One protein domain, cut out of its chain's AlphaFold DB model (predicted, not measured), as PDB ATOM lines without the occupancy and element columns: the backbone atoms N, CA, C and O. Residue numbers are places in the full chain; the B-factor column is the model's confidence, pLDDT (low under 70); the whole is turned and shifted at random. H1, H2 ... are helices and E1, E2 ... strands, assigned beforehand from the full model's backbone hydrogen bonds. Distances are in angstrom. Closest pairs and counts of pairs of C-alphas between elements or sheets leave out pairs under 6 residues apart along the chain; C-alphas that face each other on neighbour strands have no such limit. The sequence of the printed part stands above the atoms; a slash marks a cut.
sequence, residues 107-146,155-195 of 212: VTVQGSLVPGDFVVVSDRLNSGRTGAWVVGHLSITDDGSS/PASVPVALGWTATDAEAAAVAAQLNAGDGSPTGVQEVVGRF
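Overview. This is residues 107 to 146 and 155 to 195 of the 212 residues of a protein of Clavibacter michiganensis subsp. michiganensis (UniProt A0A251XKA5). One strongly twisted antiparallel sheet, order E3 - E2 - E1 - E4, curls like part of a barrel, with the single helix H1 packed over E2 and E1. The 81 printed residues run E1, E2, E3, H1, E4, mostly strand. The whole is compact, radius of gyration of the C-alphas 13.5 A, spanning 43 by 29 by 16 A.

Along the chain. Find C-alpha 107 at (221.052, 177.664, 215.484), where E1 begins; it runs to 126, 23.4 A, and bends by 130 degrees at residue 110. E2 is 129 to 142, 35.9 A; E3, 157 to 165, 24.0 A; H1, 168 to 179, 16.0 A. E4, 189 to 194, ends at (218.515, 183.024, 214.520).

Arrangement. In the hairpin E1 and E2, look at N 121 and O 133, 2.8 A. Across E3 and E2, N 160 and O 136 are 2.8 A apart; across E1 and E4, N 109 and O 191, 3.0 A. Edge strands E3 and E4 are apart. H1, every O i to N i+4 pair within hydrogen-bond range, is on the sheet at a height of 7.5 A; its closest C-alphas to E1 are Asn 179 and Gly 116, 4.1 A.

Size, cuts and confidence. Residues 147 to 154 are cut out, the C-alphas of 146 and 155 standing 15.0 A apart. Of the links printed whole, none is long. pLDDT is under 70 in 29 residues, among them 183 to 195.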
ATOM      1  N   VAL A 107     220.038 178.595 215.958       55.91
ATOM      2  CA  VAL A 107     221.052 177.664 215.484       55.91
ATOM      3  C   VAL A 107     222.345 177.973 216.212       55.91
ATOM      4  O   VAL A 107     222.704 179.144 216.367       55.91
ATOM      5  N   THR A 108     223.025 176.914 216.636       51.16
ATOM      6  CA  THR A 108     224.401 177.001 217.111       51.16
ATOM      7  C   THR A 108     225.344 176.508 216.044       51.16
ATOM      8  O   THR A 108     225.107 175.499 215.378       51.16
ATOM      9  N   VAL A 109     226.446 177.230 215.921       64.44
ATOM     10  CA  VAL A 109     227.581 176.810 215.127       64.44
ATOM     11  C   VAL A 109     228.866 177.011 215.912       64.44
ATOM     12  O   VAL A 109     229.026 178.011 216.613       64.44
ATOM     13  N   GLN A 110     229.775 176.048 215.799       61.53
ATOM     14  CA  GLN A 110     231.108 176.139 216.371       61.53
ATOM     15  C   GLN A 110     232.080 176.483 215.250       61.53
ATOM     16  O   GLN A 110     232.202 175.770 214.252       61.53
ATOM     17  N   GLY A 111     232.770 177.607 215.395       66.88
ATOM     18  CA  GLY A 111     233.676 178.089 214.365       66.88
ATOM     19  C   GLY A 111     234.780 178.963 214.923       66.88
ATOM     20  O   GLY A 111     234.759 179.367 216.081       66.88
ATOM     21  N   SER A 112     235.760 179.263 214.085       68.25
ATOM     22  CA  SER A 112     236.818 180.219 214.413       68.25
ATOM     23  C   SER A 112     236.720 181.428 213.493       68.25
ATOM     24  O   SER A 112     236.467 181.289 212.296       68.25
ATOM     25  N   LEU A 113     236.870 182.626 214.065       72.00
ATOM     26  CA  LEU A 113     236.981 183.845 213.269       72.00
ATOM     27  C   LEU A 113     238.326 183.820 212.550       72.00
ATOM     28  O   LEU A 113     239.349 183.570 213.185       72.00
ATOM     29  N   VAL A 114     238.316 184.065 211.244       74.56
ATOM     30  CA  VAL A 114     239.521 184.066 210.413       74.56
ATOM     31  C   VAL A 114     240.240 185.406 210.595       74.56
ATOM     32  O   VAL A 114     239.714 186.439 210.168       74.56
ATOM     33  N   PRO A 115     241.434 185.437 211.221       70.25
ATOM     34  CA  PRO A 115     242.193 186.673 211.346       70.25
ATOM     35  C   PRO A 115     242.581 187.188 209.959       70.25
ATOM     36  O   PRO A 115     242.995 186.410 209.100       70.25
ATOM     37  N   GLY A 116     242.464 188.496 209.742       74.31
ATOM     38  CA  GLY A 116     242.735 189.107 208.439       74.31
ATOM     39  C   GLY A 116     241.517 189.198 207.511       74.31
ATOM     40  O   GLY A 116     241.645 189.774 206.433       74.31
ATOM     41  N   ASP A 117     240.353 188.684 207.928       81.12
ATOM     42  CA  ASP A 117     239.101 188.728 207.162       81.12
ATOM     43  C   ASP A 117     237.974 189.449 207.935       81.12
ATOM     44  O   ASP A 117     236.837 188.981 208.057       81.12
ATOM     45  N   PHE A 118     238.320 190.607 208.517       80.31
ATOM     46  CA  PHE A 118     237.374 191.560 209.107       80.31
ATOM     47  C   PHE A 118     237.113 192.723 208.140       80.31
ATOM     48  O   PHE A 118     238.043 193.412 207.709       80.31
ATOM     49  N   VAL A 119     235.838 192.972 207.835       83.75
ATOM     50  CA  VAL A 119     235.373 193.948 206.838       83.75
ATOM     51  C   VAL A 119     234.433 194.970 207.475       83.75
ATOM     52  O   VAL A 119     233.673 194.667 208.396       83.75
ATOM     53  N   VAL A 120     234.468 196.199 206.959       85.00
ATOM     54  CA  VAL A 120     233.559 197.277 207.355       85.00
ATOM     55  C   VAL A 120     232.366 197.343 206.408       85.00
ATOM     56  O   VAL A 120     232.527 197.402 205.190       85.00
ATOM     57  N   VAL A 121     231.164 197.380 206.975       83.88
ATOM     58  CA  VAL A 121     229.912 197.605 206.248       83.88
ATOM     59  C   VAL A 121     229.340 198.961 206.652       83.88
ATOM     60  O   VAL A 121     228.720 199.091 207.711       83.88
ATOM     61  N   SER A 122     229.554 199.954 205.793       83.50
ATOM     62  CA  SER A 122     229.088 201.336 205.956       83.50
ATOM     63  C   SER A 122     227.588 201.515 205.686       83.50
ATOM     64  O   SER A 122     226.910 200.606 205.196       83.50
ATOM     65  N   ASP A 123     227.080 202.713 205.989       81.00
ATOM     66  CA  ASP A 123     225.708 203.168 205.718       81.00
ATOM     67  C   ASP A 123     224.609 202.276 206.314       81.00
ATOM     68  O   ASP A 123     223.528 202.085 205.747       81.00
ATOM     69  N   ARG A 124     224.862 201.717 207.501       77.06
ATOM     70  CA  ARG A 124     223.904 200.860 208.205       77.06
ATOM     71  C   ARG A 124     223.262 201.577 209.377       77.06
ATOM     72  O   ARG A 124     223.928 202.161 210.232       77.06
ATOM     73  N   LEU A 125     221.937 201.480 209.424       76.50
ATOM     74  CA  LEU A 125     221.128 202.020 210.503       76.50
ATOM     75  C   LEU A 125     221.205 201.099 211.724       76.50
ATOM     76  O   LEU A 125     220.888 199.915 211.638       76.50
ATOM     77  N   ASN A 126     221.568 201.660 212.870       78.69
ATOM     78  CA  ASN A 126     221.465 201.009 214.164       78.69
ATOM     79  C   ASN A 126     220.773 201.957 215.147       78.69
ATOM     80  O   ASN A 126     221.260 203.057 215.417       78.69
ATOM     81  N   SER A 127     219.619 201.541 215.676       81.56
ATOM     82  CA  SER A 127     218.864 202.303 216.684       81.56
ATOM     83  C   SER A 127     218.612 203.769 216.285       81.56
ATOM     84  O   SER A 127     218.749 204.684 217.095       81.56
ATOM     85  N   GLY A 128     218.288 203.999 215.008       82.56
ATOM     86  CA  GLY A 128     217.995 205.328 214.457       82.56
ATOM     87  C   GLY A 128     219.216 206.171 214.067       82.56
ATOM     88  O   GLY A 128     219.040 207.306 213.635       82.56
ATOM     89  N   ARG A 129     220.442 205.640 214.180       81.94
ATOM     90  CA  ARG A 129     221.675 206.312 213.741       81.94
ATOM     91  C   ARG A 129     222.349 205.531 212.623       81.94
ATOM     92  O   ARG A 129     222.520 204.320 212.738       81.94
ATOM     93  N   THR A 130     222.725 206.218 211.552       84.94
ATOM     94  CA  THR A 130     223.538 205.631 210.480       84.94
ATOM     95  C   THR A 130     224.997 205.601 210.917       84.94
ATOM     96  O   THR A 130     225.484 206.573 211.488       84.94
ATOM     97  N   GLY A 131     225.668 204.482 210.674       88.62
ATOM     98  CA  GLY A 131     227.086 204.288 210.952       88.62
ATOM     99  C   GLY A 131     227.592 203.022 210.270       88.62
ATOM    100  O   GLY A 131     227.000 202.566 209.287       88.62
ATOM    101  N   ALA A 132     228.645 202.428 210.816       85.88
ATOM    102  CA  ALA A 132     229.329 201.298 210.204       85.88
ATOM    103  C   ALA A 132     229.403 200.087 211.139       85.88
ATOM    104  O   ALA A 132     229.663 200.224 212.337       85.88
ATOM    105  N   TRP A 133     229.204 198.893 210.581       85.75
ATOM    106  CA  TRP A 133     229.416 197.623 211.276       85.75
ATOM    107  C   TRP A 133     230.781 197.038 210.940       85.75
ATOM    108  O   TRP A 133     231.193 197.046 209.783       85.75
ATOM    109  N   VAL A 134     231.440 196.464 211.940       83.38
ATOM    110  CA  VAL A 134     232.591 195.580 211.757       83.38
ATOM    111  C   VAL A 134     232.073 194.146 211.720       83.38
ATOM    112  O   VAL A 134     231.406 193.694 212.654       83.38
ATOM    113  N   VAL A 135     232.354 193.443 210.628       82.88
ATOM    114  CA  VAL A 135     231.895 192.077 210.360       82.88
ATOM    115  C   VAL A 135     233.112 191.178 210.190       82.88
ATOM    116  O   VAL A 135     234.028 191.524 209.451       82.88
ATOM    117  N   GLY A 136     233.128 190.038 210.872       82.94
ATOM    118  CA  GLY A 136     234.167 189.021 210.738       82.94
ATOM    119  C   GLY A 136     233.664 187.776 210.019       82.94
ATOM    120  O   GLY A 136     232.487 187.424 210.109       82.94
ATOM    121  N   HIS A 137     234.568 187.096 209.329       81.69
ATOM    122  CA  HIS A 137     234.312 185.789 208.742       81.69
ATOM    123  C   HIS A 137     234.501 184.687 209.794       81.69
ATOM    124  O   HIS A 137     235.611 184.459 210.274       81.69
ATOM    125  N   LEU A 138     233.419 183.987 210.146       76.56
ATOM    126  CA  LEU A 138     233.468 182.774 210.960       76.56
ATOM    127  C   LEU A 138     233.550 181.543 210.048       76.56
ATOM    128  O   LEU A 138     232.581 181.227 209.355       76.56
ATOM    129  N   SER A 139     234.685 180.846 210.072       76.81
ATOM    130  CA  SER A 139     234.832 179.528 209.451       76.81
ATOM    131  C   SER A 139     234.253 178.480 210.391       76.81
ATOM    132  O   SER A 139     234.693 178.366 211.537       76.81
ATOM    133  N   ILE A 140     233.279 177.714 209.913       74.56
ATOM    134  CA  ILE A 140     232.601 176.679 210.692       74.56
ATOM    135  C   ILE A 140     233.504 175.451 210.762       74.56
ATOM    136  O   ILE A 140     233.932 174.926 209.735       74.56
ATOM    137  N   THR A 141     233.803 175.013 211.982       67.31
ATOM    138  CA  THR A 141     234.633 173.832 212.255       67.31
ATOM    139  C   THR A 141     233.767 172.625 212.601       67.31
ATOM    140  O   THR A 141     234.151 171.497 212.313       67.31
ATOM    141  N   ASP A 142     232.604 172.868 213.208       62.09
ATOM    142  CA  ASP A 142     231.602 171.857 213.525       62.09
ATOM    143  C   ASP A 142     230.205 172.489 213.417       62.09
ATOM    144  O   ASP A 142     229.862 173.446 214.123       62.09
ATOM    145  N   ASP A 143     229.413 171.985 212.476       61.84
ATOM    146  CA  ASP A 143     228.001 172.319 212.309       61.84
ATOM    147  C   ASP A 143     227.087 171.267 212.965       61.84
ATOM    148  O   ASP A 143     225.870 171.382 212.865       61.84
ATOM    149  N   GLY A 144     227.649 170.250 213.625       54.03
ATOM    150  CA  GLY A 144     226.996 169.077 214.203       54.03
ATOM    151  C   GLY A 144     226.233 168.208 213.208       54.03
ATOM    152  O   GLY A 144     225.336 167.462 213.607       54.03
ATOM    153  N   SER A 145     226.571 168.284 211.918       57.66
ATOM    154  CA  SER A 145     226.202 167.269 210.935       57.66
ATOM    155  C   SER A 145     226.890 165.946 211.277       57.66
ATOM    156  O   SER A 145     228.102 165.886 211.467       57.66
ATOM    157  N   SER A 146     226.136 164.845 211.287       49.12
ATOM    158  CA  SER A 146     226.717 163.498 211.370       49.12
ATOM    159  C   SER A 146     227.293 163.007 210.035       49.12
ATOM    160  O   SER A 146     227.795 161.886 209.963       49.12
ATOM    161  N   PRO A 155     234.786 174.631 203.618       59.78
ATOM    162  CA  PRO A 155     234.203 174.783 204.942       59.78
ATOM    163  C   PRO A 155     233.045 175.780 204.876       59.78
ATOM    164  O   PRO A 155     233.132 176.813 204.207       59.78
ATOM    165  N   ALA A 156     231.941 175.458 205.548       69.62
ATOM    166  CA  ALA A 156     230.827 176.385 205.660       69.62
ATOM    167  C   ALA A 156     231.291 177.651 206.401       69.62
ATOM    168  O   ALA A 156     232.115 177.592 207.313       69.62
ATOM    169  N   SER A 157     230.770 178.808 206.007       69.12
ATOM    170  CA  SER A 157     231.202 180.100 206.540       69.12
ATOM    171  C   SER A 157     230.020 181.017 206.789       69.12
ATOM    172  O   SER A 157     229.108 181.082 205.960       69.12
ATOM    173  N   VAL A 158     230.057 181.777 207.883       71.31
ATOM    174  CA  VAL A 158     229.006 182.744 208.232       71.31
ATOM    175  C   VAL A 158     229.627 184.106 208.564       71.31
ATOM    176  O   VAL A 158     230.578 184.168 209.345       71.31
ATOM    177  N   PRO A 159     229.105 185.217 208.006       75.56
ATOM    178  CA  PRO A 159     229.499 186.553 208.433       75.56
ATOM    179  C   PRO A 159     228.893 186.876 209.805       75.56
ATOM    180  O   PRO A 159     227.679 186.790 209.996       75.56
ATOM    181  N   VAL A 160     229.728 187.289 210.756       75.81
ATOM    182  CA  VAL A 160     229.326 187.635 212.126       75.81
ATOM    183  C   VAL A 160     229.546 189.123 212.360       75.81
ATOM    184  O   VAL A 160     230.664 189.622 212.248       75.81
ATOM    185  N   ALA A 161     228.482 189.849 212.700       80.94
ATOM    186  CA  ALA A 161     228.582 191.250 213.097       80.94
ATOM    187  C   ALA A 161     229.153 191.349 214.520       80.94
ATOM    188  O   ALA A 161     228.528 190.893 215.473       80.94
ATOM    189  N   LEU A 162     230.338 191.948 214.659       80.31
ATOM    190  CA  LEU A 162     231.066 192.037 215.930       80.31
ATOM    191  C   LEU A 162     230.715 193.303 216.708       80.31
ATOM    192  O   LEU A 162     230.656 193.291 217.934       80.31
ATOM    193  N   GLY A 163     230.482 194.410 216.001       82.62
ATOM    194  CA  GLY A 163     230.198 195.689 216.638       82.62
ATOM    195  C   GLY A 163     229.831 196.791 215.656       82.62
ATOM    196  O   GLY A 163     230.152 196.724 214.470       82.62
ATOM    197  N   TRP A 164     229.145 197.811 216.169       89.50
ATOM    198  CA  TRP A 164     228.743 199.002 215.423       89.50
ATOM    199  C   TRP A 164     229.502 200.227 215.923       89.50
ATOM    200  O   TRP A 164     229.711 200.389 217.126       89.50
ATOM    201  N   THR A 165     229.845 201.121 215.005       87.75
ATOM    202  CA  THR A 165     230.491 202.407 215.283       87.75
ATOM    203  C   THR A 165     229.729 203.536 214.596       87.75
ATOM    204  O   THR A 165     229.051 203.326 213.587       87.75
ATOM    205  N   ALA A 166     229.832 204.746 215.147       88.25
ATOM    206  CA  ALA A 166     229.140 205.907 214.595       88.25
ATOM    207  C   ALA A 166     229.800 206.431 213.315       88.25
ATOM    208  O   ALA A 166     229.153 207.143 212.550       88.25
ATOM    209  N   THR A 167     231.071 206.094 213.084       87.81
ATOM    210  CA  THR A 167     231.835 206.573 211.934       87.81
ATOM    211  C   THR A 167     232.593 205.447 211.244       87.81
ATOM    212  O   THR A 167     233.167 204.568 211.882       87.81
ATOM    213  N   ASP A 168     232.674 205.523 209.919       83.94
ATOM    214  CA  ASP A 168     233.425 204.571 209.097       83.94
ATOM    215  C   ASP A 168     234.915 204.531 209.459       83.94
ATOM    216  O   ASP A 168     235.548 203.479 209.387       83.94
ATOM    217  N   ALA A 169     235.477 205.666 209.884       87.69
ATOM    218  CA  ALA A 169     236.870 205.760 210.306       87.69
ATOM    219  C   ALA A 169     237.143 204.945 211.583       87.69
ATOM    220  O   ALA A 169     238.165 204.265 211.669       87.69
ATOM    221  N   GLU A 170     236.222 204.974 212.551       86.81
ATOM    222  CA  GLU A 170     236.310 204.149 213.759       86.81
ATOM    223  C   GLU A 170     236.164 202.664 213.421       86.81
ATOM    224  O   GLU A 170     236.987 201.862 213.861       86.81
ATOM    225  N   ALA A 171     235.183 202.288 212.590       85.62
ATOM    226  CA  ALA A 171     235.043 200.905 212.132       85.62
ATOM    227  C   ALA A 171     236.300 200.407 211.404       85.62
ATOM    228  O   ALA A 171     236.743 199.287 211.650       85.62
ATOM    229  N   ALA A 172     236.894 201.232 210.538       87.19
ATOM    230  CA  ALA A 172     238.102 200.880 209.798       87.19
ATOM    231  C   ALA A 172     239.308 200.685 210.723       87.19
ATOM    232  O   ALA A 172     240.072 199.738 210.539       87.19
ATOM    233  N   ALA A 173     239.463 201.536 211.742       87.75
ATOM    234  CA  ALA A 173     240.519 201.387 212.738       87.75
ATOM    235  C   ALA A 173     240.359 200.088 213.546       87.75
ATOM    236  O   ALA A 173     241.333 199.362 213.732       87.75
ATOM    237  N   VAL A 174     239.133 199.763 213.969       85.69
ATOM    238  CA  VAL A 174     238.835 198.520 214.697       85.69
ATOM    239  C   VAL A 174     239.072 197.295 213.815       85.69
ATOM    240  O   VAL A 174     239.745 196.360 214.238       85.69
ATOM    241  N   ALA A 175     238.586 197.301 212.571       83.50
ATOM    242  CA  ALA A 175     238.818 196.203 211.635       83.50
ATOM    243  C   ALA A 175     240.318 195.989 211.378       83.50
ATOM    244  O   ALA A 175     240.781 194.853 211.369       83.50
ATOM    245  N   ALA A 176     241.097 197.064 211.229       84.50
ATOM    246  CA  ALA A 176     242.545 196.977 211.059       84.50
ATOM    247  C   ALA A 176     243.254 196.382 212.288       84.50
ATOM    248  O   ALA A 176     244.144 195.553 212.121       84.50
ATOM    249  N   GLN A 177     242.845 196.753 213.507       83.62
ATOM    250  CA  GLN A 177     243.382 196.176 214.747       83.62
ATOM    251  C   GLN A 177     243.076 194.678 214.855       83.62
ATOM    252  O   GLN A 177     243.985 193.878 215.073       83.62
ATOM    253  N   LEU A 178     241.825 194.285 214.599       81.00
ATOM    254  CA  LEU A 178     241.416 192.878 214.600       81.00
ATOM    255  C   LEU A 178     242.163 192.072 213.527       81.00
ATOM    256  O   LEU A 178     242.636 190.970 213.797       81.00
ATOM    257  N   ASN A 179     242.341 192.640 212.330       83.69
ATOM    258  CA  ASN A 179     243.121 192.031 211.251       83.69
ATOM    259  C   ASN A 179     244.615 191.900 211.598       83.69
ATOM    260  O   ASN A 179     245.264 190.970 211.126       83.69
ATOM    261  N   ALA A 180     245.159 192.788 212.436       82.75
ATOM    262  CA  ALA A 180     246.523 192.694 212.955       82.75
ATOM    263  C   ALA A 180     246.676 191.661 214.092       82.75
ATOM    264  O   ALA A 180     247.796 191.395 214.525       82.75
ATOM    265  N   GLY A 181     245.574 191.060 214.556       68.12
ATOM    266  CA  GLY A 181     245.550 190.091 215.653       68.12
ATOM    267  C   GLY A 181     245.391 190.720 217.040       68.12
ATOM    268  O   GLY A 181     245.244 189.992 218.021       68.12
ATOM    269  N   ASP A 182     245.346 192.048 217.134       70.75
ATOM    270  CA  ASP A 182     245.172 192.763 218.396       70.75
ATOM    271  C   ASP A 182     243.694 192.756 218.802       70.75
ATOM    272  O   ASP A 182     242.854 193.450 218.227       70.75
ATOM    273  N   GLY A 183     243.365 191.933 219.800       64.25
ATOM    274  CA  GLY A 183     241.994 191.772 220.293       64.25
ATOM    275  C   GLY A 183     241.107 190.879 219.421       64.25
ATOM    276  O   GLY A 183     239.913 190.770 219.698       64.25
ATOM    277  N   SER A 184     241.668 190.215 218.400       64.62
ATOM    278  CA  SER A 184     240.936 189.200 217.639       64.62
ATOM    279  C   SER A 184     240.585 188.026 218.557       64.62
ATOM    280  O   SER A 184     241.482 187.482 219.207       64.62
ATOM    281  N   PRO A 185     239.319 187.583 218.602       64.44
ATOM    282  CA  PRO A 185     238.965 186.364 219.311       64.44
ATOM    283  C   PRO A 185     239.748 185.177 218.739       64.44
ATOM    284  O   PRO A 185     239.749 184.950 217.528       64.44
ATOM    285  N   THR A 186     240.435 184.433 219.602       63.16
ATOM    286  CA  THR A 186     241.243 183.270 219.214       63.16
ATOM    287  C   THR A 186     240.583 181.975 219.662       63.16
ATOM    288  O   THR A 186     240.149 181.873 220.808       63.16
ATOM    289  N   GLY A 187     240.607 180.961 218.797       62.62
ATOM    290  CA  GLY A 187     240.076 179.631 219.094       62.62
ATOM    291  C   GLY A 187     238.654 179.410 218.579       62.62
ATOM    292  O   GLY A 187     238.077 180.259 217.899       62.62
ATOM    293  N   VAL A 188     238.124 178.222 218.871       65.19
ATOM    294  CA  VAL A 188     236.755 177.839 218.510       65.19
ATOM    295  C   VAL A 188     235.783 178.546 219.449       65.19
ATOM    296  O   VAL A 188     235.958 178.510 220.668       65.19
ATOM    297  N   GLN A 189     234.783 179.201 218.871       64.62
ATOM    298  CA  GLN A 189     233.725 179.901 219.576       64.62
ATOM    299  C   GLN A 189     232.365 179.357 219.171       64.62
ATOM    300  O   GLN A 189     232.099 179.105 217.993       64.62
ATOM    301  N   GLU A 190     231.498 179.274 220.172       66.56
ATOM    302  CA  GLU A 190     230.088 179.001 219.979       66.56
ATOM    303  C   GLU A 190     229.382 180.287 219.560       66.56
ATOM    304  O   GLU A 190     229.390 181.279 220.293       66.56
ATOM    305  N   VAL A 191     228.767 180.280 218.381       65.75
ATOM    306  CA  VAL A 191     227.927 181.381 217.911       65.75
ATOM    307  C   VAL A 191     226.491 180.895 217.847       65.75
ATOM    308  O   VAL A 191     226.163 179.973 217.101       65.75
ATOM    309  N   VAL A 192     225.638 181.556 218.627       65.69
ATOM    310  CA  VAL A 192     224.202 181.295 218.688       65.69
ATOM    311  C   VAL A 192     223.473 182.417 217.960       65.69
ATOM    312  O   VAL A 192     223.616 183.591 218.306       65.69
ATOM    313  N   GLY A 193     222.683 182.081 216.945       63.22
ATOM    314  CA  GLY A 193     221.964 183.070 216.144       63.22
ATOM    315  C   GLY A 193     220.640 182.541 215.622       63.22
ATOM    316  O   GLY A 193     220.406 181.339 215.574       63.22
ATOM    317  N   ARG A 194     219.739 183.438 215.219       59.69
ATOM    318  CA  ARG A 194     218.515 183.024 214.520       59.69
ATOM    319  C   ARG A 194     218.831 182.807 213.050       59.69
ATOM    320  O   ARG A 194     219.291 183.730 212.383       59.69
ATOM    321  N   PHE A 195     218.544 181.611 212.548       58.62
ATOM    322  CA  PHE A 195     218.648 181.333 211.126       58.62
ATOM    323  C   PHE A 195     217.479 181.998 210.400       58.62
ATOM    324  O   PHE A 195     216.310 181.635 210.567       58.62
TER     325      PHE A 195